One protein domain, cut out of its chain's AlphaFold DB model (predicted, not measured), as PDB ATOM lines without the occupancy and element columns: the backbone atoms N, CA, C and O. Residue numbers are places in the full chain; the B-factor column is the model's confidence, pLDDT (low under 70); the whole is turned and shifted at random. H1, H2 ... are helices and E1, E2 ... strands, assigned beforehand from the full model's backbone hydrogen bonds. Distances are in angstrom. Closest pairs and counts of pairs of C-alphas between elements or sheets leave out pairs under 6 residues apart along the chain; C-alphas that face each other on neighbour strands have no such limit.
ATOM      1  N   PRO A  53     -39.924  19.952 -17.640       42.06
ATOM      2  CA  PRO A  53     -39.849  18.633 -18.276       42.06
ATOM      3  C   PRO A  53     -38.965  17.629 -17.499       42.06
ATOM      4  O   PRO A  53     -37.872  17.987 -17.049       42.06
ATOM      5  N   PRO A  54     -39.395  16.353 -17.377       45.28
ATOM      6  CA  PRO A  54     -38.802  15.346 -16.480       45.28
ATOM      7  C   PRO A  54     -37.349  14.969 -16.813       45.28
ATOM      8  O   PRO A  54     -36.633  14.450 -15.955       45.28
ATOM      9  N   ASP A  55     -36.886  15.288 -18.023       46.56
ATOM     10  CA  ASP A  55     -35.510  15.044 -18.460       46.56
ATOM     11  C   ASP A  55     -34.480  15.898 -17.705       46.56
ATOM     12  O   ASP A  55     -33.305  15.531 -17.659       46.56
ATOM     13  N   GLY A  56     -34.904  17.015 -17.097       43.16
ATOM     14  CA  GLY A  56     -34.053  17.861 -16.257       43.16
ATOM     15  C   GLY A  56     -33.839  17.267 -14.868       43.16
ATOM     16  O   GLY A  56     -32.705  17.039 -14.473       43.16
ATOM     17  N   LEU A  57     -34.921  16.933 -14.158       40.84
ATOM     18  CA  LEU A  57     -34.882  16.487 -12.758       40.84
ATOM     19  C   LEU A  57     -34.250  15.101 -12.564       40.84
ATOM     20  O   LEU A  57     -33.564  14.900 -11.568       40.84
ATOM     21  N   SER A  58     -34.436  14.157 -13.498       44.09
ATOM     22  CA  SER A  58     -33.767  12.845 -13.425       44.09
ATOM     23  C   SER A  58     -32.270  12.972 -13.694       44.09
ATOM     24  O   SER A  58     -31.473  12.441 -12.932       44.09
ATOM     25  N   LYS A  59     -31.873  13.734 -14.726       48.31
ATOM     26  CA  LYS A  59     -30.455  13.998 -15.006       48.31
ATOM     27  C   LYS A  59     -29.805  14.813 -13.903       48.31
ATOM     28  O   LYS A  59     -28.645  14.583 -13.609       48.31
ATOM     29  N   GLU A  60     -30.531  15.741 -13.291       46.22
ATOM     30  CA  GLU A  60     -30.050  16.539 -12.171       46.22
ATOM     31  C   GLU A  60     -29.948  15.692 -10.899       46.22
ATOM     32  O   GLU A  60     -28.959  15.828 -10.198       46.22
ATOM     33  N   LEU A  61     -30.861  14.746 -10.632       45.09
ATOM     34  CA  LEU A  61     -30.690  13.766  -9.551       45.09
ATOM     35  C   LEU A  61     -29.522  12.813  -9.815       45.09
ATOM     36  O   LEU A  61     -28.761  12.541  -8.893       45.09
ATOM     37  N   ASP A  62     -29.352  12.325 -11.042       50.12
ATOM     38  CA  ASP A  62     -28.248  11.435 -11.413       50.12
ATOM     39  C   ASP A  62     -26.903  12.177 -11.385       50.12
ATOM     40  O   ASP A  62     -25.919  11.637 -10.884       50.12
ATOM     41  N   LEU A  63     -26.859  13.445 -11.821       51.56
ATOM     42  CA  LEU A  63     -25.699  14.325 -11.652       51.56
ATOM     43  C   LEU A  63     -25.462  14.659 -10.184       51.56
ATOM     44  O   LEU A  63     -24.320  14.626  -9.757       51.56
ATOM     45  N   ILE A  64     -26.496  14.952  -9.394       47.34
ATOM     46  CA  ILE A  64     -26.361  15.188  -7.952       47.34
ATOM     47  C   ILE A  64     -25.869  13.917  -7.269       47.34
ATOM     48  O   ILE A  64     -25.090  14.034  -6.339       47.34
ATOM     49  N   THR A  65     -26.261  12.726  -7.721       46.34
ATOM     50  CA  THR A  65     -25.808  11.443  -7.164       46.34
ATOM     51  C   THR A  65     -24.358  11.154  -7.565       46.34
ATOM     52  O   THR A  65     -23.543  10.857  -6.701       46.34
ATOM     53  N   ALA A  66     -23.991  11.342  -8.836       54.16
ATOM     54  CA  ALA A  66     -22.628  11.140  -9.336       54.16
ATOM     55  C   ALA A  66     -21.631  12.202  -8.828       54.16
ATOM     56  O   ALA A  66     -20.483  11.890  -8.511       54.16
ATOM     57  N   GLU A  67     -22.066  13.457  -8.722       48.94
ATOM     58  CA  GLU A  67     -21.301  14.551  -8.125       48.94
ATOM     59  C   GLU A  67     -21.275  14.408  -6.599       48.94
ATOM     60  O   GLU A  67     -20.241  14.667  -5.989       48.94
ATOM     61  N   ALA A  68     -22.353  13.918  -5.967       43.97
ATOM     62  CA  ALA A  68     -22.339  13.569  -4.551       43.97
ATOM     63  C   ALA A  68     -21.314  12.480  -4.278       43.97
ATOM     64  O   ALA A  68     -20.553  12.685  -3.340       43.97
ATOM     65  N   ASP A  69     -21.258  11.415  -5.083       47.91
ATOM     66  CA  ASP A  69     -20.267  10.342  -4.977       47.91
ATOM     67  C   ASP A  69     -18.838  10.891  -5.160       47.91
ATOM     68  O   ASP A  69     -17.975  10.629  -4.326       47.91
ATOM     69  N   ARG A  70     -18.597  11.766  -6.152       52.97
ATOM     70  CA  ARG A  70     -17.285  12.416  -6.381       52.97
ATOM     71  C   ARG A  70     -16.847  13.372  -5.269       52.97
ATOM     72  O   ARG A  70     -15.698  13.330  -4.833       52.97
ATOM     73  N   GLN A  71     -17.731  14.255  -4.805       45.62
ATOM     74  CA  GLN A  71     -17.419  15.204  -3.732       45.62
ATOM     75  C   GLN A  71     -17.400  14.525  -2.356       45.62
ATOM     76  O   GLN A  71     -16.720  15.029  -1.462       45.62
ATOM     77  N   TYR A  72     -18.119  13.406  -2.155       50.97
ATOM     78  CA  TYR A  72     -18.004  12.608  -0.925       50.97
ATOM     79  C   TYR A  72     -16.684  11.853  -0.886       50.97
ATOM     80  O   TYR A  72     -16.072  11.847   0.174       50.97
ATOM     81  N   ASP A  73     -16.213  11.297  -2.008       50.53
ATOM     82  CA  ASP A  73     -14.884  10.667  -2.101       50.53
ATOM     83  C   ASP A  73     -13.762  11.653  -1.727       50.53
ATOM     84  O   ASP A  73     -12.764  11.281  -1.103       50.53
ATOM     85  N   LEU A  74     -13.953  12.942  -2.034       43.94
ATOM     86  CA  LEU A  74     -13.023  14.020  -1.686       43.94
ATOM     87  C   LEU A  74     -13.170  14.514  -0.233       43.94
ATOM     88  O   LEU A  74     -12.161  14.838   0.391       43.94
ATOM     89  N   SER A  75     -14.380  14.534   0.350       45.72
ATOM     90  CA  SER A  75     -14.575  14.846   1.781       45.72
ATOM     91  C   SER A  75     -14.351  13.645   2.712       45.72
ATOM     92  O   SER A  75     -14.247  13.819   3.923       45.72
ATOM     93  N   MET A  76     -14.241  12.428   2.162       44.59
ATOM     94  CA  MET A  76     -13.837  11.189   2.841       44.59
ATOM     95  C   MET A  76     -12.320  11.035   2.985       44.59
ATOM     96  O   MET A  76     -11.810   9.936   3.194       44.59
ATOM     97  N   GLN A  77     -11.588  12.142   3.052       48.66
ATOM     98  CA  GLN A  77     -10.424  12.192   3.939       48.66
ATOM     99  C   GLN A  77     -10.874  12.385   5.396       48.66
ATOM    100  O   GLN A  77     -10.325  13.199   6.129       48.66
ATOM    101  N   SER A  78     -11.896  11.641   5.833       59.44
ATOM    102  CA  SER A  78     -12.086  11.423   7.262       59.44
ATOM    103  C   SER A  78     -10.846  10.674   7.744       59.44
ATOM    104  O   SER A  78     -10.406   9.715   7.096       59.44
ATOM    105  N   ASP A  79     -10.275  11.106   8.868       67.06
ATOM    106  CA  ASP A  79      -9.135  10.439   9.497       67.06
ATOM    107  C   ASP A  79      -9.366   8.929   9.640       67.06
ATOM    108  O   ASP A  79      -8.408   8.167   9.634       67.06
ATOM    109  N   PHE A  80     -10.621   8.481   9.732       69.00
ATOM    110  CA  PHE A  80     -10.983   7.069   9.775       69.00
ATOM    111  C   PHE A  80     -10.657   6.337   8.466       69.00
ATOM    112  O   PHE A  80     -10.013   5.294   8.492       69.00
ATOM    113  N   VAL A  81     -11.032   6.893   7.308       67.38
ATOM    114  CA  VAL A  81     -10.741   6.295   5.989       67.38
ATOM    115  C   VAL A  81      -9.245   6.344   5.686       67.38
ATOM    116  O   VAL A  81      -8.701   5.411   5.094       67.38
ATOM    117  N   LYS A  82      -8.566   7.417   6.105       73.00
ATOM    118  CA  LYS A  82      -7.112   7.538   5.980       73.00
ATOM    119  C   LYS A  82      -6.397   6.478   6.823       73.00
ATOM    120  O   LYS A  82      -5.635   5.692   6.264       73.00
ATOM    121  N   ARG A  83      -6.744   6.366   8.109       70.88
ATOM    122  CA  ARG A  83      -6.218   5.318   8.994       70.88
ATOM    123  C   ARG A  83      -6.574   3.911   8.490       70.88
ATOM    124  O   ARG A  83      -5.777   2.997   8.619       70.88
ATOM    125  N   LEU A  84      -7.736   3.719   7.860       70.38
ATOM    126  CA  LEU A  84      -8.132   2.438   7.255       70.38
ATOM    127  C   LEU A  84      -7.249   2.031   6.070       70.38
ATOM    128  O   LEU A  84      -7.014   0.843   5.855       70.38
ATOM    129  N   ARG A  85      -6.779   2.997   5.271       69.19
ATOM    130  CA  ARG A  85      -5.799   2.725   4.208       69.19
ATOM    131  C   ARG A  85      -4.427   2.410   4.796       69.19
ATOM    132  O   ARG A  85      -3.756   1.527   4.275       69.19
ATOM    133  N   GLU A  86      -4.049   3.091   5.875       69.94
ATOM    134  CA  GLU A  86      -2.789   2.864   6.594       69.94
ATOM    135  C   GLU A  86      -2.767   1.473   7.264       69.94
ATOM    136  O   GLU A  86      -1.791   0.743   7.114       69.94
ATOM    137  N   LEU A  87      -3.882   1.013   7.839       67.75
ATOM    138  CA  LEU A  87      -4.049  -0.351   8.370       67.75
ATOM    139  C   LEU A  87      -3.990  -1.465   7.317       67.75
ATOM    140  O   LEU A  87      -3.792  -2.626   7.647       67.75
ATOM    141  N   LYS A  88      -4.192  -1.161   6.029       60.47
ATOM    142  CA  LYS A  88      -3.918  -2.143   4.966       60.47
ATOM    143  C   LYS A  88      -2.419  -2.316   4.710       60.47
ATOM    144  O   LYS A  88      -2.043  -3.276   4.045       60.47
ATOM    145  N   THR A  89      -1.592  -1.379   5.173       59.47
ATOM    146  CA  THR A  89      -0.137  -1.373   4.965       59.47
ATOM    147  C   THR A  89       0.657  -1.803   6.198       59.47
ATOM    148  O   THR A  89       1.752  -2.334   6.041       59.47
ATOM    149  N   THR A  90       0.113  -1.630   7.401       55.81
ATOM    150  CA  THR A  90       0.650  -2.157   8.663       55.81
ATOM    151  C   THR A  90      -0.191  -3.355   9.110       55.81
ATOM    152  O   THR A  90      -1.409  -3.278   9.071       55.81
ATOM    153  N   GLU A  91       0.413  -4.466   9.550       58.66
ATOM    154  CA  GLU A  91      -0.293  -5.653  10.098       58.66
ATOM    155  C   GLU A  91      -0.995  -5.383  11.456       58.66
ATOM    156  O   GLU A  91      -1.071  -6.243  12.332       58.66
ATOM    157  N   GLU A  92      -1.493  -4.169  11.675       60.72
ATOM    158  CA  GLU A  92      -2.283  -3.812  12.846       60.72
ATOM    159  C   GLU A  92      -3.690  -4.420  12.746       60.72
ATOM    160  O   GLU A  92      -4.329  -4.454  11.690       60.72
ATOM    161  N   SER A  93      -4.190  -4.926  13.874       66.00
ATOM    162  CA  SER A  93      -5.462  -5.640  13.913       66.00
ATOM    163  C   SER A  93      -6.656  -4.692  13.729       66.00
ATOM    164  O   SER A  93      -6.799  -3.690  14.429       66.00
ATOM    165  N   LEU A  94      -7.577  -5.049  12.825       67.25
ATOM    166  CA  LEU A  94      -8.814  -4.300  12.541       67.25
ATOM    167  C   LEU A  94      -9.712  -4.096  13.788       67.25
ATOM    168  O   LEU A  94     -10.652  -3.302  13.764       67.25
ATOM    169  N   THR A  95      -9.443  -4.823  14.877       65.69
ATOM    170  CA  THR A  95     -10.178  -4.782  16.147       65.69
ATOM    171  C   THR A  95      -9.973  -3.496  16.947       65.69
ATOM    172  O   THR A  95     -10.827  -3.172  17.775       65.69
ATOM    173  N   ASP A  96      -8.911  -2.733  16.677       72.56
ATOM    174  CA  ASP A  96      -8.629  -1.484  17.399       72.56
ATOM    175  C   ASP A  96      -9.392  -0.274  16.840       72.56
ATOM    176  O   ASP A  96      -9.519   0.763  17.500       72.56
ATOM    177  N   MET A  97      -9.987  -0.405  15.651       78.19
ATOM    178  CA  MET A  97     -10.823   0.639  15.074       78.19
ATOM    179  C   MET A  97     -12.274   0.531  15.507       78.19
ATOM    180  O   MET A  97     -12.985  -0.407  15.151       78.19
ATOM    181  N   LYS A  98     -12.748   1.566  16.205       84.31
ATOM    182  CA  LYS A  98     -14.166   1.726  16.529       84.31
ATOM    183  C   LYS A  98     -14.792   2.834  15.679       84.31
ATOM    184  O   LYS A  98     -14.363   3.982  15.802       84.31
ATOM    185  N   PRO A  99     -15.797   2.522  14.843       89.62
ATOM    186  CA  PRO A  99     -16.532   3.531  14.092       89.62
ATOM    187  C   PRO A  99     -17.279   4.479  15.039       89.62
ATOM    188  O   PRO A  99     -17.885   4.048  16.019       89.62
ATOM    189  N   THR A 100     -17.249   5.774  14.734       89.50
ATOM    190  CA  THR A 100     -17.848   6.832  15.568       89.50
ATOM    191  C   THR A 100     -19.246   7.246  15.113       89.50
ATOM    192  O   THR A 100     -19.980   7.901  15.854       89.50
ATOM    193  N   ASN A 101     -19.635   6.864  13.897       90.50
ATOM    194  CA  ASN A 101     -20.936   7.155  13.306       90.50
ATOM    195  C   ASN A 101     -21.400   6.003  12.398       90.50
ATOM    196  O   ASN A 101     -20.632   5.096  12.072       90.50
ATOM    197  N   GLY A 102     -22.667   6.041  11.978       90.19
ATOM    198  CA  GLY A 102     -23.257   4.977  11.160       90.19
ATOM    199  C   GLY A 102     -22.616   4.811   9.774       90.19
ATOM    200  O   GLY A 102     -22.553   3.700   9.262       90.19
ATOM    201  N   ILE A 103     -22.082   5.882   9.174       90.25
ATOM    202  CA  ILE A 103     -21.402   5.812   7.868       90.25
ATOM    203  C   ILE A 103     -20.069   5.065   8.007       90.25
ATOM    204  O   ILE A 103     -19.784   4.151   7.233       90.25
ATOM    205  N   GLU A 104     -19.280   5.407   9.025       91.12
ATOM    206  CA  GLU A 104     -18.047   4.692   9.371       91.12
ATOM    207  C   GLU A 104     -18.323   3.231   9.719       91.12
ATOM    208  O   GLU A 104     -17.552   2.357   9.328       91.12
ATOM    209  N   ALA A 105     -19.448   2.950  10.385       92.06
ATOM    210  CA  ALA A 105     -19.867   1.589  10.687       92.06
ATOM    211  C   ALA A 105     -20.106   0.772   9.413       92.06
ATOM    212  O   ALA A 105     -19.659  -0.370   9.336       92.06
ATOM    213  N   VAL A 106     -20.742   1.348   8.383       91.56
ATOM    214  CA  VAL A 106     -20.908   0.639   7.106       91.56
ATOM    215  C   VAL A 106     -19.564   0.274   6.488       91.56
ATOM    216  O   VAL A 106     -19.384  -0.866   6.062       91.56
ATOM    217  N   ILE A 107     -18.619   1.215   6.457       89.38
ATOM    218  CA  ILE A 107     -17.285   0.974   5.895       89.38
ATOM    219  C   ILE A 107     -16.563  -0.112   6.691       89.38
ATOM    220  O   ILE A 107     -16.025  -1.049   6.104       89.38
ATOM    221  N   TYR A 108     -16.593  -0.006   8.020       90.31
ATOM    222  CA  TYR A 108     -16.000  -0.978   8.927       90.31
ATOM    223  C   TYR A 108     -16.536  -2.389   8.658       90.31
ATOM    224  O   TYR A 108     -15.766  -3.299   8.359       90.31
ATOM    225  N   PHE A 109     -17.859  -2.569   8.648       91.12
ATOM    226  CA  PHE A 109     -18.466  -3.885   8.439       91.12
ATOM    227  C   PHE A 109     -18.331  -4.412   7.007       91.12
ATOM    228  O   PHE A 109     -18.275  -5.629   6.814       91.12
ATOM    229  N   ALA A 110     -18.222  -3.533   6.009       87.62
ATOM    230  CA  ALA A 110     -17.879  -3.934   4.648       87.62
ATOM    231  C   ALA A 110     -16.446  -4.487   4.557       87.62
ATOM    232  O   ALA A 110     -16.200  -5.426   3.802       87.62
ATOM    233  N   LEU A 111     -15.509  -3.948   5.343       85.44
ATOM    234  CA  LEU A 111     -14.135  -4.448   5.419       85.44
ATOM    235  C   LEU A 111     -14.031  -5.739   6.231       85.44
ATOM    236  O   LEU A 111     -13.398  -6.680   5.758       85.44
ATOM    237  N   CYS A 112     -14.708  -5.826   7.381       85.62
ATOM    238  CA  CYS A 112     -14.799  -7.060   8.168       85.62
ATOM    239  C   CYS A 112     -15.318  -8.232   7.329       85.62
ATOM    240  O   CYS A 112     -14.802  -9.341   7.427       85.62
ATOM    241  N   ARG A 113     -16.294  -7.973   6.445       84.31
ATOM    242  CA  ARG A 113     -16.830  -8.974   5.515       84.31
ATOM    243  C   ARG A 113     -15.770  -9.540   4.562       84.31
ATOM    244  O   ARG A 113     -15.868 -10.703   4.207       84.31
ATOM    245  N   ASN A 114     -14.779  -8.749   4.155       82.31
ATOM    246  CA  ASN A 114     -13.703  -9.214   3.271       82.31
ATOM    247  C   ASN A 114     -12.622 -10.018   4.010       82.31
ATOM    248  O   ASN A 114     -11.769 -10.615   3.362       82.31
ATOM    249  N   GLN A 115     -12.628  -9.987   5.344       81.12
ATOM    250  CA  GLN A 115     -11.674 -10.684   6.212       81.12
ATOM    251  C   GLN A 115     -12.334 -11.835   6.991       81.12
ATOM    252  O   GLN A 115     -11.728 -12.363   7.917       81.12
ATOM    253  N   ASP A 116     -13.584 -12.185   6.662       79.81
ATOM    254  CA  ASP A 116     -14.395 -13.187   7.369       79.81
ATOM    255  C   ASP A 116     -14.527 -12.943   8.890       79.81
ATOM    256  O   ASP A 116     -14.741 -13.862   9.682       79.81
ATOM    257  N   ILE A 117     -14.451 -11.676   9.318       81.31
ATOM    258  CA  ILE A 117     -14.646 -11.273  10.714       81.31
ATOM    259  C   ILE A 117     -16.128 -10.978  10.932       81.31
ATOM    260  O   ILE A 117     -16.663 -10.002  10.406       81.31
ATOM    261  N   TYR A 118     -16.803 -11.791  11.743       81.38
ATOM    262  CA  TYR A 118     -18.214 -11.595  12.075       81.38
ATOM    263  C   TYR A 118     -18.376 -10.875  13.412       81.38
ATOM    264  O   TYR A 118     -17.836 -11.286  14.435       81.38
ATOM    265  N   GLY A 119     -19.173  -9.813  13.407       86.06
ATOM    266  CA  GLY A 119     -19.490  -9.040  14.599       86.06
ATOM    267  C   GLY A 119     -20.675  -8.120  14.361       86.06
ATOM    268  O   GLY A 119     -21.192  -8.022  13.242       86.06
ATOM    269  N   TYR A 120     -21.096  -7.442  15.424       92.38
ATOM    270  CA  TYR A 120     -22.122  -6.416  15.350       92.38
ATOM    271  C   TYR A 120     -21.814  -5.255  16.293       92.38
ATOM    272  O   TYR A 120     -21.113  -5.408  17.293       92.38
ATOM    273  N   MET A 121     -22.364  -4.087  15.977       93.69
ATOM    274  CA  MET A 121     -22.319  -2.901  16.827       93.69
ATOM    275  C   MET A 121     -23.688  -2.241  16.866       93.69
ATOM    276  O   MET A 121     -24.401  -2.198  15.863       93.69
ATOM    277  N   ILE A 122     -24.051  -1.727  18.038       94.31
ATOM    278  CA  ILE A 122     -25.316  -1.029  18.245       94.31
ATOM    279  C   ILE A 122     -25.055   0.468  18.143       94.31
ATOM    280  O   ILE A 122     -24.113   1.003  18.721       94.31
ATOM    281  N   PHE A 123     -25.914   1.134  17.396       94.62
ATOM    282  CA  PHE A 123     -25.895   2.558  17.156       94.62
ATOM    283  C   PHE A 123     -27.248   3.141  17.527       94.62
ATOM    284  O   PHE A 123     -28.290   2.540  17.273       94.62
ATOM    285  N   GLN A 124     -27.245   4.325  18.113       92.56
ATOM    286  CA  GLN A 124     -28.454   5.011  18.536       92.56
ATOM    287  C   GLN A 124     -28.475   6.425  17.961       92.56
ATOM    288  O   GLN A 124     -27.433   7.014  17.684       92.56
ATOM    289  N   GLN A 125     -29.670   6.953  17.708       89.00
ATOM    290  CA  GLN A 125     -29.811   8.310  17.197       89.00
ATOM    291  C   GLN A 125     -29.375   9.333  18.256       89.00
ATOM    292  O   GLN A 125     -29.834   9.258  19.398       89.00
ATOM    293  N   LYS A 126     -28.538  10.307  17.869       87.06
ATOM    294  CA  LYS A 126     -28.101  11.376  18.783       87.06
ATOM    295  C   LYS A 126     -29.292  12.196  19.279       87.06
ATOM    296  O   LYS A 126     -30.232  12.475  18.536       87.06
ATOM    297  N   HIS A 127     -29.208  12.657  20.523       72.56
ATOM    298  CA  HIS A 127     -30.303  13.337  21.223       72.56
ATOM    299  C   HIS A 127     -30.768  14.654  20.562       72.56
ATOM    300  O   HIS A 127     -31.931  15.034  20.697       72.56
ATOM    301  N   GLU A 128     -29.873  15.324  19.830       70.75
ATOM    302  CA  GLU A 128     -30.115  16.583  19.102       70.75
ATOM    303  C   GLU A 128     -29.955  16.420  17.581       70.75
ATOM    304  O   GLU A 128     -29.820  17.391  16.833       70.75
ATOM    305  N   ALA A 129     -29.946  15.177  17.097       70.12
ATOM    306  CA  ALA A 129     -29.811  14.905  15.680       70.12
ATOM    307  C   ALA A 129     -30.971  15.505  14.890       70.12
ATOM    308  O   ALA A 129     -32.142  15.190  15.106       70.12
ATOM    309  N   SER A 130     -30.633  16.276  13.859       65.75
ATOM    310  CA  SER A 130     -31.616  16.640  12.846       65.75
ATOM    311  C   SER A 130     -32.002  15.427  11.985       65.75
ATOM    312  O   SER A 130     -33.021  15.477  11.292       65.75
ATOM    313  N   SER A 131     -31.150  14.386  11.905       74.94
ATOM    314  CA  SER A 131     -31.278  13.231  10.997       74.94
ATOM    315  C   SER A 131     -31.542  11.926  11.716       74.94
ATOM    316  O   SER A 131     -30.906  11.625  12.717       74.94
ATOM    317  N   SER A 132     -32.381  11.084  11.115       79.88
ATOM    318  CA  SER A 132     -32.524   9.678  11.511       79.88
ATOM    319  C   SER A 132     -31.239   8.863  11.300       79.88
ATOM    320  O   SER A 132     -31.109   7.793  11.883       79.88
ATOM    321  N   TYR A 133     -30.296   9.388  10.506       86.38
ATOM    322  CA  TYR A 133     -29.003   8.781  10.165       86.38
ATOM    323  C   TYR A 133     -27.811   9.341  10.966       86.38
ATOM    324  O   TYR A 133     -26.691   8.853  10.815       86.38
ATOM    325  N   ASP A 134     -28.030  10.341  11.829       87.50
ATOM    326  CA  ASP A 134     -26.982  10.893  12.699       87.50
ATOM    327  C   ASP A 134     -26.861   9.998  13.940       87.50
ATOM    328  O   ASP A 134     -27.498  10.227  14.974       87.50
ATOM    329  N   LEU A 135     -26.083   8.930  13.797       92.00
ATOM    330  CA  LEU A 135     -25.967   7.873  14.796       92.00
ATOM    331  C   LEU A 135     -24.686   7.981  15.624       92.00
ATOM    332  O   LEU A 135     -23.650   8.415  15.118       92.00
ATOM    333  N   GLU A 136     -24.752   7.523  16.870       92.25
ATOM    334  CA  GLU A 136     -23.613   7.338  17.768       92.25
ATOM    335  C   GLU A 136     -23.546   5.891  18.284       92.25
ATOM    336  O   GLU A 136     -24.590   5.268  18.497       92.25
ATOM    337  N   PRO A 137     -22.341   5.320  18.446       92.50
ATOM    338  CA  PRO A 137     -22.180   3.964  18.950       92.50
ATOM    339  C   PRO A 137     -22.595   3.889  20.423       92.50
ATOM    340  O   PRO A 137     -22.188   4.711  21.240       92.50
ATOM    341  N   THR A 138     -23.371   2.867  20.776       91.00
ATOM    342  CA  THR A 138     -23.777   2.582  22.155       91.00
ATOM    343  C   THR A 138     -23.577   1.107  22.483       91.00
ATOM    344  O   THR A 138     -23.657   0.232  21.623       91.00
ATOM    345  N   THR A 139     -23.333   0.798  23.754       86.88
ATOM    346  CA  THR A 139     -23.275  -0.588  24.237       86.88
ATOM    347  C   THR A 139     -24.660  -1.171  24.515       86.88
ATOM    348  O   THR A 139     -24.820  -2.390  24.516       86.88
ATOM    349  N   LYS A 140     -25.660  -0.321  24.788       88.25
ATOM    350  CA  LYS A 140     -27.041  -0.726  25.088       88.25
ATOM    351  C   LYS A 140     -28.016   0.305  24.524       88.25
ATOM    352  O   LYS A 140     -27.837   1.497  24.743       88.25
ATOM    353  N   ALA A 141     -29.048  -0.167  23.829       85.44
ATOM    354  CA  ALA A 141     -30.110   0.693  23.320       85.44
ATOM    355  C   ALA A 141     -30.965   1.226  24.476       85.44
ATOM    356  O   ALA A 141     -31.422   0.449  25.319       85.44
ATOM    357  N   GLU A 142     -31.201   2.536  24.516       85.00
ATOM    358  CA  GLU A 142     -32.116   3.102  25.505       85.00
ATOM    359  C   GLU A 142     -33.577   2.778  25.148       85.00
ATOM    360  O   GLU A 142     -33.980   2.877  23.981       85.00
ATOM    361  N   PRO A 143     -34.414   2.431  26.140       78.94
ATOM    362  CA  PRO A 143     -35.810   2.118  25.892       78.94
ATOM    363  C   PRO A 143     -36.564   3.326  25.321       78.94
ATOM    364  O   PRO A 143     -36.520   4.436  25.851       78.94
ATOM    365  N   GLY A 144     -37.298   3.089  24.232       80.75
ATOM    366  CA  GLY A 144     -38.164   4.084  23.602       80.75
ATOM    367  C   GLY A 144     -37.496   4.967  22.545       80.75
ATOM    368  O   GLY A 144     -38.173   5.865  22.035       80.75
ATOM    369  N   ARG A 145     -36.233   4.721  22.180       84.69
ATOM    370  CA  ARG A 145     -35.567   5.381  21.047       84.69
ATOM    371  C   ARG A 145     -35.253   4.390  19.926       84.69
ATOM    372  O   ARG A 145     -34.944   3.238  20.225       84.69
ATOM    373  N   PRO A 146     -35.315   4.827  18.656       89.50
ATOM    374  CA  PRO A 146     -34.894   3.987  17.550       89.50
ATOM    375  C   PRO A 146     -33.388   3.714  17.644       89.50
ATOM    376  O   PRO A 146     -32.592   4.614  17.939       89.50
ATOM    377  N   TYR A 147     -33.005   2.467  17.396       92.75
ATOM    378  CA  TYR A 147     -31.615   2.021  17.390       92.75
ATOM    379  C   TYR A 147     -31.345   1.129  16.177       92.75
ATOM    380  O   TYR A 147     -32.253   0.571  15.562       92.75
ATOM    381  N   TYR A 148     -30.074   1.013  15.824       95.19
ATOM    382  CA  TYR A 148     -29.596   0.342  14.629       95.19
ATOM    383  C   TYR A 148     -28.530  -0.667  15.027       95.19
ATOM    384  O   TYR A 148     -27.593  -0.328  15.746       95.19
ATOM    385  N   ILE A 149     -28.652  -1.903  14.559       95.25
ATOM    386  CA  ILE A 149     -27.617  -2.921  14.737       95.25
ATOM    387  C   ILE A 149     -26.909  -3.094  13.403       95.25
ATOM    388  O   ILE A 149     -27.494  -3.605  12.450       95.25
ATOM    389  N   PHE A 150     -25.658  -2.657  13.334       96.00
ATOM    390  CA  PHE A 150     -24.809  -2.858  12.169       96.00
ATOM    391  C   PHE A 150     -24.084  -4.189  12.299       96.00
ATOM    392  O   PHE A 150     -23.545  -4.492  13.361       96.00
ATOM    393  N   GLY A 151     -24.050  -4.958  11.218       94.06
ATOM    394  CA  GLY A 151     -23.241  -6.161  11.094       94.06
ATOM    395  C   GLY A 151     -22.734  -6.332   9.666       94.06
ATOM    396  O   GLY A 151     -23.067  -5.557   8.770       94.06
ATOM    397  N   THR A 152     -21.952  -7.382   9.424       91.56
ATOM    398  CA  THR A 152     -21.315  -7.641   8.117       91.56
ATOM    399  C   THR A 152     -22.288  -7.852   6.955       91.56
ATOM    400  O   THR A 152     -21.932  -7.631   5.797       91.56
ATOM    401  N   HIS A 153     -23.524  -8.262   7.240       89.69
ATOM    402  CA  HIS A 153     -24.527  -8.590   6.221       89.69
ATOM    403  C   HIS A 153     -25.557  -7.478   5.991       89.69
ATOM    404  O   HIS A 153     -26.251  -7.478   4.970       89.69
ATOM    405  N   GLY A 154     -25.660  -6.516   6.907       93.44
ATOM    406  CA  GLY A 154     -26.716  -5.519   6.865       93.44
ATOM    407  C   GLY A 154     -26.851  -4.718   8.147       93.44
ATOM    408  O   GLY A 154     -26.066  -4.843   9.087       93.44
ATOM    409  N   VAL A 155     -27.875  -3.880   8.147       96.00
ATOM    410  CA  VAL A 155     -28.286  -3.025   9.250       96.00
ATOM    411  C   VAL A 155     -29.697  -3.433   9.646       96.00
ATOM    412  O   VAL A 155     -30.606  -3.425   8.814       96.00
ATOM    413  N   LEU A 156     -29.892  -3.794  10.909       95.12
ATOM    414  CA  LEU A 156     -31.219  -3.980  11.480       95.12
ATOM    415  C   LEU A 156     -31.668  -2.661  12.110       95.12
ATOM    416  O   LEU A 156     -31.114  -2.235  13.122       95.12
ATOM    417  N   CYS A 157     -32.657  -2.017  11.503       92.75
ATOM    418  CA  CYS A 157     -33.296  -0.816  12.023       92.75
ATOM    419  C   CYS A 157     -34.430  -1.231  12.962       92.75
ATOM    420  O   CYS A 157     -35.404  -1.844  12.516       92.75
ATOM    421  N   CYS A 158     -34.312  -0.890  14.240       89.75
ATOM    422  CA  CYS A 158     -35.310  -1.176  15.258       89.75
ATOM    423  C   CYS A 158     -35.985   0.126  15.695       89.75
ATOM    424  O   CYS A 158     -35.352   0.985  16.310       89.75
ATOM    425  N   ASP A 159     -37.276   0.255  15.402       86.81
ATOM    426  CA  ASP A 159     -38.155   1.297  15.936       86.81
ATOM    427  C   ASP A 159     -39.134   0.686  16.958       86.81
ATOM    428  O   ASP A 159     -39.207  -0.535  17.107       86.81
ATOM    429  N   ARG A 160     -39.905   1.514  17.673       78.69
ATOM    430  CA  ARG A 160     -40.840   1.077  18.728       78.69
ATOM    431  C   ARG A 160     -41.825   0.002  18.268       78.69
ATOM    432  O   ARG A 160     -42.219  -0.838  19.070       78.69
ATOM    433  N   GLU A 161     -42.225   0.050  17.002       79.62
ATOM    434  CA  GLU A 161     -43.303  -0.777  16.453       79.62
ATOM    435  C   GLU A 161     -42.849  -1.669  15.290       79.62
ATOM    436  O   GLU A 161     -43.624  -2.494  14.813       79.62
ATOM    437  N   SER A 162     -41.608  -1.523  14.808       83.75
ATOM    438  CA  SER A 162     -41.155  -2.248  13.619       83.75
ATOM    439  C   SER A 162     -39.663  -2.563  13.631       83.75
ATOM    440  O   SER A 162     -38.846  -1.822  14.177       83.75
ATOM    441  N   GLN A 163     -39.316  -3.682  12.997       89.62
ATOM    442  CA  GLN A 163     -37.940  -4.079  12.726       89.62
ATOM    443  C   GLN A 163     -37.773  -4.243  11.220       89.62
ATOM    444  O   GLN A 163     -38.557  -4.942  10.574       89.62
ATOM    445  N   ARG A 164     -36.758  -3.595  10.649       91.94
ATOM    446  CA  ARG A 164     -36.474  -3.645   9.214       91.94
ATOM    447  C   ARG A 164     -35.003  -3.942   8.986       91.94
ATOM    448  O   ARG A 164     -34.144  -3.187   9.423       91.94
ATOM    449  N   HIS A 165     -34.718  -5.015   8.258       94.69
ATOM    450  CA  HIS A 165     -33.365  -5.315   7.801       94.69
ATOM    451  C   HIS A 165     -33.081  -4.600   6.472       94.69
ATOM    452  O   HIS A 165     -33.881  -4.673   5.537       94.69
ATOM    453  N   ILE A 166     -31.945  -3.915   6.382       93.44
ATOM    454  CA  ILE A 166     -31.498  -3.146   5.216       93.44
ATOM    455  C   ILE A 166     -30.075  -3.594   4.871       93.44
ATOM    456  O   ILE A 166     -29.256  -3.806   5.760       93.44
ATOM    457  N   ARG A 167     -29.740  -3.761   3.587       93.25
ATOM    458  CA  ARG A 167     -28.357  -4.091   3.198       93.25
ATOM    459  C   ARG A 167     -27.438  -2.903   3.491       93.25
ATOM    460  O   ARG A 167     -27.849  -1.759   3.326       93.25
ATOM    461  N   LEU A 168     -26.179  -3.174   3.842       91.81
ATOM    462  CA  LEU A 168     -25.180  -2.137   4.151       91.81
ATOM    463  C   LEU A 168     -25.093  -1.048   3.067       91.81
ATOM    464  O   LEU A 168     -25.100   0.140   3.378       91.81
ATOM    465  N   ILE A 169     -25.076  -1.454   1.793       89.25
ATOM    466  CA  ILE A 169     -24.996  -0.528   0.655       89.25
ATOM    467  C   ILE A 169     -26.256   0.329   0.489       89.25
ATOM    468  O   ILE A 169     -26.154   1.508   0.161       89.25
ATOM    469  N   ASP A 170     -27.437  -0.243   0.740       90.69
ATOM    470  CA  ASP A 170     -28.708   0.474   0.618       90.69
ATOM    471  C   ASP A 170     -28.827   1.507   1.743       90.69
ATOM    472  O   ASP A 170     -29.165   2.661   1.486       90.69
ATOM    473  N   TRP A 171     -28.454   1.121   2.969       93.94
ATOM    474  CA  TRP A 171     -28.418   2.032   4.110       93.94
ATOM    475  C   TRP A 171     -27.437   3.185   3.875       93.94
ATOM    476  O   TRP A 171     -27.790   4.337   4.103       93.94
ATOM    477  N   TYR A 172     -26.227   2.904   3.372       91.50
ATOM    478  CA  TYR A 172     -25.237   3.942   3.057       91.50
ATOM    479  C   TYR A 172     -25.757   4.923   2.006       91.50
ATOM    480  O   TYR A 172     -25.671   6.132   2.204       91.50
ATOM    481  N   ARG A 173     -26.340   4.418   0.911       86.81
ATOM    482  CA  ARG A 173     -26.942   5.263  -0.130       86.81
ATOM    483  C   ARG A 173     -28.028   6.167   0.440       86.81
ATOM    484  O   ARG A 173     -28.024   7.365   0.169       86.81
ATOM    485  N   GLU A 174     -28.925   5.613   1.253       88.19
ATOM    486  CA  GLU A 174     -30.014   6.370   1.871       88.19
ATOM    487  C   GLU A 174     -29.490   7.426   2.857       88.19
ATOM    488  O   GLU A 174     -29.893   8.588   2.793       88.19
ATOM    489  N   ALA A 175     -28.525   7.062   3.705       88.38
ATOM    490  CA  ALA A 175     -27.892   7.969   4.659       88.38
ATOM    491  C   ALA A 175     -27.179   9.138   3.958       88.38
ATOM    492  O   ALA A 175     -27.374  10.300   4.333       88.38
ATOM    493  N   THR A 176     -26.397   8.850   2.912       84.62
ATOM    494  CA  THR A 176     -25.674   9.852   2.116       84.62
ATOM    495  C   THR A 176     -26.642  10.785   1.397       84.62
ATOM    496  O   THR A 176     -26.479  12.007   1.446       84.62
ATOM    497  N   LEU A 177     -27.697  10.237   0.790       82.50
ATOM    498  CA  LEU A 177     -28.733  11.021   0.127       82.50
ATOM    499  C   LEU A 177     -29.463  11.935   1.120       82.50
ATOM    500  O   LEU A 177     -29.604  13.129   0.861       82.50
ATOM    501  N   CYS A 178     -29.851  11.428   2.292       82.50
ATOM    502  CA  CYS A 178     -30.452  12.243   3.347       82.50
ATOM    503  C   CYS A 178     -29.520  13.363   3.824       82.50
ATOM    504  O   CYS A 178     -29.968  14.497   4.014       82.50
ATOM    505  N   TYR A 179     -28.233  13.069   4.007       82.31
ATOM    506  CA  TYR A 179     -27.242  14.071   4.386       82.31
ATOM    507  C   TYR A 179     -27.111  15.169   3.319       82.31
ATOM    508  O   TYR A 179     -27.160  16.356   3.643       82.31
ATOM    509  N   ARG A 180     -27.025  14.798   2.038       79.12
ATOM    510  CA  ARG A 180     -26.908  15.748   0.918       79.12
ATOM    511  C   ARG A 180     -28.158  16.590   0.723       79.12
ATOM    512  O   ARG A 180     -28.049  17.808   0.587       79.12
ATOM    513  N   LEU A 181     -29.341  15.979   0.782       75.69
ATOM    514  CA  LEU A 181     -30.604  16.712   0.703       75.69
ATOM    515  C   LEU A 181     -30.654  17.802   1.774       75.69
ATOM    516  O   LEU A 181     -30.953  18.947   1.467       75.69
ATOM    517  N   LYS A 182     -30.242  17.505   3.008       73.75
ATOM    518  CA  LYS A 182     -30.192  18.502   4.089       73.75
ATOM    519  C   LYS A 182     -29.218  19.651   3.865       73.75
ATOM    520  O   LYS A 182     -29.443  20.744   4.389       73.75
ATOM    521  N   GLN A 183     -28.137  19.426   3.124       77.88
ATOM    522  CA  GLN A 183     -27.213  20.503   2.777       77.88
ATOM    523  C   GLN A 183     -27.881  21.533   1.855       77.88
ATOM    524  O   GLN A 183     -27.578  22.728   1.961       77.88
ATOM    525  N   GLN A 184     -28.835  21.108   1.018       77.81
ATOM    526  CA  GLN A 184     -29.585  22.007   0.150       77.81
ATOM    527  C   GLN A 184     -30.535  22.909   0.949       77.81
ATOM    528  O   GLN A 184     -31.298  22.473   1.813       77.81
ATOM    529  N   ARG A 185     -30.532  24.206   0.617       73.50
ATOM    530  CA  ARG A 185     -31.342  25.226   1.308       73.50
ATOM    531  C   ARG A 185     -32.844  24.927   1.268       73.50
ATOM    532  O   ARG A 185     -33.530  25.227   2.238       73.50
ATOM    533  N   VAL A 186     -33.326  24.296   0.193       69.75
ATOM    534  CA  VAL A 186     -34.742  23.936  -0.003       69.75
ATOM    535  C   VAL A 186     -35.223  22.935   1.054       69.75
ATOM    536  O   VAL A 186     -36.324  23.067   1.582       69.75
ATOM    537  N   PHE A 187     -34.378  21.974   1.435       66.50
ATOM    538  CA  PHE A 187     -34.750  20.898   2.357       66.50
ATOM    539  C   PHE A 187     -34.340  21.154   3.812       66.50
ATOM    540  O   PHE A 187     -34.741  20.394   4.693       66.50
ATOM    541  N   ARG A 188     -33.627  22.250   4.120       69.38
ATOM    542  CA  ARG A 188     -33.355  22.648   5.519       69.38
ATOM    543  C   ARG A 188     -34.632  22.856   6.333       69.38
ATOM    544  O   ARG A 188     -34.635  22.605   7.532       69.38
TER     545      ARG A 188
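This is residues 53 to 188 of the 578 residues of an uncharacterized protein of Opisthorchis felineus (UniProt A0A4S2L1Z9). A strongly twisted sheet of five short strands is covered on one face by two helices, H3 running along it and H4 standing up from it. H1 and H2 lie beyond these two helices, away from the sheet; residues 53 to 63 at the free end of H1 stick out as an arm, and residues 88 to 93 as a loop after H2. The printed part has 136 residues, with the order H1 H2 H3 E1 E2 E3 E4 E5 H4, and its class is mixed, helices and strands. The sheet's order is E2 E1 E3 E4 E5, antiparallel throughout. The whole is compact, with a radius of gyration of the C-alphas of 16.4 A and spans of 52 by 42 by 25 A.

H1, residues 54 to 75, begins with C-alpha 54 at (-38.802, 15.346, -16.480) and is 30.3 A long. H2 is residues 79 to 86, and H3, residues 102 to 114, measures 18.8 A. E1 is residues 120 to 125, 16.7 A, with C-alpha 120 at (-22.122, -6.416, 15.350). E2 is residues 135 to 138, E3 147 to 151, E4 154 to 158 and E5 163 to 166. H4, residues 168 to 183, measures 22.8 A and ends with C-alpha 183 at (-27.213, 20.503, 2.777).

In the sheet, E2 and E5 are the edge strands. E1 and E2 form a hairpin, with N 124 and O 136 at 2.8 A. E1 and E3 are antiparallel, with N 123 and O 148 at 2.8 A. E3, E4 and E5 form a meander, each strand the antiparallel neighbour of the one before; N 149 and O 156 are 2.9 A apart, N 157 and O 164 2.8 A. H3 is on the sheet at a height of 9.1 A, over E3 and along the strands, at 3 degrees on the local plane. H4, on the same face, stands up from the sheet, its line rising 58 degrees. With residues 168 to 175 alone H4 touches H3, the closest C-alphas being those of Val 106 and Leu 168, 5.9 A; they run opposite ways at a shallow tilt of 25 degrees. H1 is close to H4 but not clearly touching, the closest C-alphas being those of Ala 68 and Arg 180, 7.5 A. H2 is likewise close but not clearly touching to H3, Phe 80 to Glu 104, 7.5 A between C-alphas. Every O i to N i+4 pair is within hydrogen-bond range in H2 and H4, 17 of 18 in H1 and 8 of 9 in H3.

The C-alphas farthest apart, those of Pro 53 and Glu 91, are 54.4 A apart. The printed part has no cut, and its one long link is H2 to H3, 15 residues. Mean pLDDT of the printed part is 76.1; it is under 70 at residues 53 to 81, 85 to 95, 130 and 186 to 188.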